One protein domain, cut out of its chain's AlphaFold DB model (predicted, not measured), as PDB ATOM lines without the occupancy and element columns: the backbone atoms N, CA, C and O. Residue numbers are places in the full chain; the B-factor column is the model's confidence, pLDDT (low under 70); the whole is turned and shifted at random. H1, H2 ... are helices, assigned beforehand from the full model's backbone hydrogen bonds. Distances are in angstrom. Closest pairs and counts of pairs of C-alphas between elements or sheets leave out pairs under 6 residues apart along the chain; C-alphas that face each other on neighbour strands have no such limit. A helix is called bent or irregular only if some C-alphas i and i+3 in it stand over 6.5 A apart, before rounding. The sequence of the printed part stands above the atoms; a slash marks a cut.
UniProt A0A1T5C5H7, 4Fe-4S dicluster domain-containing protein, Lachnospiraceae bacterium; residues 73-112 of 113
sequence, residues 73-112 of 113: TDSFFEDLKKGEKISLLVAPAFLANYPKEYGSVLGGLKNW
ATOM      1  N   THR A  73      15.196  16.146   9.633       94.31
ATOM      2  CA  THR A  73      14.255  16.238   8.508       94.31
ATOM      3  C   THR A  73      14.691  15.405   7.296       94.31
ATOM      4  O   THR A  73      13.865  14.714   6.696       94.31
ATOM      5  N   ASP A  74      15.979  15.423   6.940       95.44
ATOM      6  CA  ASP A  74      16.484  14.667   5.785       95.44
ATOM      7  C   ASP A  74      16.362  13.152   6.001       95.44
ATOM      8  O   ASP A  74      15.848  12.450   5.129       95.44
ATOM      9  N   SER A  75      16.739  12.660   7.188       95.38
ATOM     10  CA  SER A  75      16.589  11.242   7.550       95.38
ATOM     11  C   SER A  75      15.123  10.818   7.495       95.38
ATOM     12  O   SER A  75      14.798   9.780   6.923       95.38
ATOM     13  N   PHE A  76      14.223  11.654   8.021       94.81
ATOM     14  CA  PHE A  76      12.786  11.403   7.964       94.81
ATOM     15  C   PHE A  76      12.284  11.238   6.520       94.81
ATOM     16  O   PHE A  76      11.555  10.289   6.221       94.81
ATOM     17  N   PHE A  77      12.684  12.124   5.601       93.00
ATOM     18  CA  PHE A  77      12.273  12.018   4.197       93.00
ATOM     19  C   PHE A  77      12.933  10.849   3.460       93.00
ATOM     20  O   PHE A  77      12.332  10.302   2.532       93.00
ATOM     21  N   GLU A  78      14.147  10.454   3.834       95.12
ATOM     22  CA  GLU A  78      14.779   9.240   3.311       95.12
ATOM     23  C   GLU A  78      14.005   7.983   3.714       95.12
ATOM     24  O   GLU A  78      13.727   7.140   2.860       95.12
ATOM     25  N   ASP A  79      13.606   7.875   4.979       94.88
ATOM     26  CA  ASP A  79      12.850   6.727   5.487       94.88
ATOM     27  C   ASP A  79      11.436   6.687   4.890       94.88
ATOM     28  O   ASP A  79      10.950   5.625   4.483       94.88
ATOM     29  N   LEU A  80      10.821   7.858   4.695       92.81
ATOM     30  CA  LEU A  80       9.551   7.983   3.982       92.81
ATOM     31  C   LEU A  80       9.659   7.473   2.532       92.81
ATOM     32  O   LEU A  80       8.813   6.698   2.089       92.81
ATOM     33  N   LYS A  81      10.733   7.826   1.807       91.12
ATOM     34  CA  LYS A  81      10.996   7.340   0.434       91.12
ATOM     35  C   LYS A  81      11.262   5.836   0.359       91.12
ATOM     36  O   LYS A  81      10.938   5.217  -0.650       91.12
ATOM     37  N   LYS A  82      11.849   5.236   1.398       94.25
ATOM     38  CA  LYS A  82      12.061   3.777   1.476       94.25
ATOM     39  C   LYS A  82      10.758   3.001   1.712       94.25
ATOM     40  O   LYS A  82      10.767   1.774   1.623       94.25
ATOM     41  N   GLY A  83       9.651   3.689   2.002       91.81
ATOM     42  CA  GLY A  83       8.373   3.067   2.336       91.81
ATOM     43  C   GLY A  83       8.322   2.542   3.771       91.81
ATOM     44  O   GLY A  83       7.570   1.604   4.058       91.81
ATOM     45  N   GLU A  84       9.130   3.105   4.677       94.69
ATOM     46  CA  GLU A  84       9.074   2.739   6.089       94.69
ATOM     47  C   GLU A  84       7.719   3.113   6.702       94.69
ATOM     48  O   GLU A  84       7.099   4.130   6.383       94.69
ATOM     49  N   LYS A  85       7.225   2.264   7.609       93.00
ATOM     50  CA  LYS A  85       5.963   2.522   8.306       93.00
ATOM     51  C   LYS A  85       6.197   3.512   9.440       93.00
ATOM     52  O   LYS A  85       6.609   3.118  10.528       93.00
ATOM     53  N   ILE A  86       5.867   4.775   9.197       92.94
ATOM     54  CA  ILE A  86       6.062   5.861  10.158       92.94
ATOM     55  C   ILE A  86       4.726   6.239  10.808       92.94
ATOM     56  O   ILE A  86       3.717   6.439  10.135       92.94
ATOM     57  N   SER A  87       4.716   6.342  12.138       94.19
ATOM     58  CA  SER A  87       3.605   6.944  12.886       94.19
ATOM     59  C   SER A  87       3.940   8.397  13.207       94.19
ATOM     60  O   SER A  87       5.036   8.680  13.680       94.19
ATOM     61  N   LEU A  88       2.998   9.313  12.980       92.62
ATOM     62  CA  LEU A  88       3.195  10.740  13.236       92.62
ATOM     63  C   LEU A  88       2.579  11.146  14.576       92.62
ATOM     64  O   LEU A  88       1.388  10.933  14.812       92.62
ATOM     65  N   LEU A  89       3.379  11.796  15.417       94.44
ATOM     66  CA  LEU A  89       2.911  12.531  16.586       94.44
ATOM     67  C   LEU A  89       3.210  14.012  16.362       94.44
ATOM     68  O   LEU A  89       4.368  14.417  16.323       94.44
ATOM     69  N   VAL A  90       2.165  14.818  16.198       93.94
ATOM     70  CA  VAL A  90       2.299  16.234  15.836       93.94
ATOM     71  C   VAL A  90       1.892  17.110  17.015       93.94
ATOM     72  O   VAL A  90       0.842  16.902  17.622       93.94
ATOM     73  N   ALA A  91       2.722  18.103  17.341       94.94
ATOM     74  CA  ALA A  91       2.443  19.029  18.431       94.94
ATOM     75  C   ALA A  91       1.199  19.893  18.132       94.94
ATOM     76  O   ALA A  91       1.060  20.384  17.009       94.94
ATOM     77  N   PRO A  92       0.341  20.194  19.127       95.38
ATOM     78  CA  PRO A  92      -0.829  21.058  18.926       95.38
ATOM     79  C   PRO A  92      -0.485  22.445  18.362       95.38
ATOM     80  O   PRO A  92      -1.245  23.011  17.578       95.38
ATOM     81  N   ALA A  93       0.692  22.974  18.718       96.38
ATOM     82  CA  ALA A  93       1.180  24.265  18.241       96.38
ATOM     83  C   ALA A  93       1.386  24.316  16.719       96.38
ATOM     84  O   ALA A  93       1.327  25.398  16.146       96.38
ATOM     85  N   PHE A  94       1.584  23.175  16.050       95.56
ATOM     86  CA  PHE A  94       1.713  23.135  14.594       95.56
ATOM     87  C   PHE A  94       0.455  23.685  13.908       95.56
ATOM     88  O   PHE A  94       0.543  24.556  13.050       95.56
ATOM     89  N   LEU A  95      -0.727  23.253  14.356       94.25
ATOM     90  CA  LEU A  95      -1.995  23.754  13.830       94.25
ATOM     91  C   LEU A  95      -2.189  25.248  14.130       94.25
ATOM     92  O   LEU A  95      -2.680  25.991  13.285       94.25
ATOM     93  N   ALA A  96      -1.797  25.683  15.330       95.94
ATOM     94  CA  ALA A  96      -1.936  27.074  15.752       95.94
ATOM     95  C   ALA A  96      -1.008  28.024  14.971       95.94
ATOM     96  O   ALA A  96      -1.424  29.122  14.607       95.94
ATOM     97  N   ASN A  97       0.229  27.596  14.700       96.62
ATOM     98  CA  ASN A  97       1.245  28.417  14.041       96.62
ATOM     99  C   ASN A  97       1.153  28.378  12.508       96.62
ATOM    100  O   ASN A  97       1.544  29.347  11.861       96.62
ATOM    101  N   TYR A  98       0.613  27.297  11.931       96.56
ATOM    102  CA  TYR A  98       0.523  27.087  10.479       96.56
ATOM    103  C   TYR A  98      -0.916  26.788  10.020       96.56
ATOM    104  O   TYR A  98      -1.183  25.747   9.408       96.56
ATOM    105  N   PRO A  99      -1.890  27.674  10.311       95.50
ATOM    106  CA  PRO A  99      -3.307  27.391  10.091       95.50
ATOM    107  C   PRO A  99      -3.693  27.257   8.611       95.50
ATOM    108  O   PRO A  99      -4.770  26.742   8.316       95.50
ATOM    109  N   LYS A 100      -2.855  27.715   7.671       96.69
ATOM    110  CA  LYS A 100      -3.124  27.617   6.225       96.69
ATOM    111  C   LYS A 100      -2.427  26.419   5.584       96.69
ATOM    112  O   LYS A 100      -2.895  25.912   4.570       96.69
ATOM    113  N   GLU A 101      -1.324  25.970   6.167       95.81
ATOM    114  CA  GLU A 101      -0.422  24.982   5.584       95.81
ATOM    115  C   GLU A 101      -0.629  23.583   6.173       95.81
ATOM    116  O   GLU A 101      -0.395  22.596   5.475       95.81
ATOM    117  N   TYR A 102      -1.094  23.471   7.426       94.06
ATOM    118  CA  TYR A 102      -1.132  22.193   8.149       94.06
ATOM    119  C   TYR A 102      -1.867  21.080   7.380       94.06
ATOM    120  O   TYR A 102      -1.406  19.940   7.362       94.06
ATOM    121  N   GLY A 103      -2.991  21.398   6.726       92.31
ATOM    122  CA  GLY A 103      -3.793  20.421   5.989       92.31
ATOM    123  C   GLY A 103      -3.047  19.860   4.782       92.31
ATOM    124  O   GLY A 103      -3.048  18.649   4.564       92.31
ATOM    125  N   SER A 104      -2.353  20.728   4.047       94.25
ATOM    126  CA  SER A 104      -1.519  20.346   2.907       94.25
ATOM    127  C   SER A 104      -0.327  19.501   3.349       94.25
ATOM    128  O   SER A 104      -0.024  18.502   2.705       94.25
ATOM    129  N   VAL A 105       0.312  19.854   4.471       93.06
ATOM    130  CA  VAL A 105       1.442  19.088   5.023       93.06
ATOM    131  C   VAL A 105       0.997  17.684   5.431       93.06
ATOM    132  O   VAL A 105       1.563  16.699   4.964       93.06
ATOM    133  N   LEU A 106      -0.053  17.565   6.249       92.31
ATOM    134  CA  LEU A 106      -0.534  16.257   6.711       92.31
ATOM    135  C   LEU A 106      -1.110  15.410   5.566       92.31
ATOM    136  O   LEU A 106      -0.934  14.194   5.551       92.31
ATOM    137  N   GLY A 107      -1.778  16.044   4.597       91.31
ATOM    138  CA  GLY A 107      -2.265  15.375   3.392       91.31
ATOM    139  C   GLY A 107      -1.126  14.858   2.512       91.31
ATOM    140  O   GLY A 107      -1.187  13.718   2.055       91.31
ATOM    141  N   GLY A 108      -0.075  15.662   2.334       90.75
ATOM    142  CA  GLY A 108       1.123  15.283   1.587       90.75
ATOM    143  C   GLY A 108       1.854  14.098   2.216       90.75
ATOM    144  O   GLY A 108       2.214  13.165   1.511       90.75
ATOM    145  N   LEU A 109       1.984  14.075   3.545       90.06
ATOM    146  CA  LEU A 109       2.604  12.949   4.256       90.06
ATOM    147  C   LEU A 109       1.786  11.650   4.166       90.06
ATOM    148  O   LEU A 109       2.354  10.565   4.225       90.06
ATOM    149  N   LYS A 110       0.456  11.737   4.024       84.62
ATOM    150  CA  LYS A 110      -0.414  10.555   3.904       84.62
ATOM    151  C   LYS A 110      -0.330   9.893   2.526       84.62
ATOM    152  O   LYS A 110      -0.429   8.674   2.439       84.62
ATOM    153  N   ASN A 111      -0.199  10.696   1.474       80.88
ATOM    154  CA  ASN A 111      -0.214  10.244   0.082       80.88
ATOM    155  C   ASN A 111       1.165  10.435  -0.565       80.88
ATOM    156  O   ASN A 111       1.251  10.921  -1.689       80.88
ATOM    157  N   TRP A 112       2.231  10.139   0.179       72.75
ATOM    158  CA  TRP A 112       3.592  10.267  -0.325       72.75
ATOM    159  C   TRP A 112       3.844   9.199  -1.400       72.75
ATOM    160  O   TRP A 112       3.811   8.006  -1.093       72.75
TER     161      TRP A 112
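What this domain is: This is residues 73 to 112 of the 113 residues of the protein "4Fe-4S dicluster domain-containing protein" of Lachnospiraceae bacterium (UniProt A0A1T5C5H7). The printed part forms an elongated, open loop: H1 sits at one end, residues 82 to 91 run as a drawn-out strip to the other end, and there the short helix H2 and the turn after it lead into H3, which folds back toward the end where H1 lies. The three helices are not packed into a bundle, and residues 96 to 101, of which 96 and 97 belong to H2 and the rest make the turn between H2 and H3, stick out at the far end. The printed part has 40 residues with three named helices, in the order H1, H2, H3, and no named strand; the class is all helix. It is only just loose, close to compact, with a radius of gyration of the C-alphas of 11.2 A, and its C-alphas span 30 by 17 by 16 A.

How they stand to each other: H1, residues 73 to 81, touches no helix. Ten residues, a short link, lead from it to H2, residues 92 to 97, and these two helices are apart. Four residues, a tight link, lead from H2 to H3, residues 102 to 110. H2 and H3 are close but not clearly touching, with 2 pairs of C-alphas within 8 A; their closest C-alphas, those of Leu 95 and Tyr 102, are 6.0 A apart. The lines of H2 and H3 stand at a steep tilt of 54 degrees, and they run opposite ways, with their centres 13.6 A apart. H1 and H3 are apart. In H1 and H3 every O i to N i+4 pair is within hydrogen-bond range; in H2 it is 1 of 2, beside 3 of 3 O i to N i+3 pairs.

Where its parts are: H1 begins at Thr 73, with its C-alpha at (14.255, 16.238, 8.508), and ends at Lys 81; it measures 12.4 A from first to last C-alpha. H2 goes from Pro 92, with its C-alpha at (-0.829, 21.058, 18.926), to Asn 97. H3 goes from Tyr 102 to Lys 110, whose C-alpha is at (-0.414, 10.555, 3.904), and measures 12.4 A. No helix is bent or irregular.

The domain as a whole: The two C-alphas farthest apart, those of Lys 82 and Ala 96, are 30.7 A apart. The C-alphas of Thr 73 and Trp 112, the first and last printed residues, are 15.1 A apart. The outline is elongated, and residues 96 to 101 stand free. The printed part has no cut and no long link. The mean pLDDT of the printed part is 93.0, and no printed residue is under 70 in this predicted model.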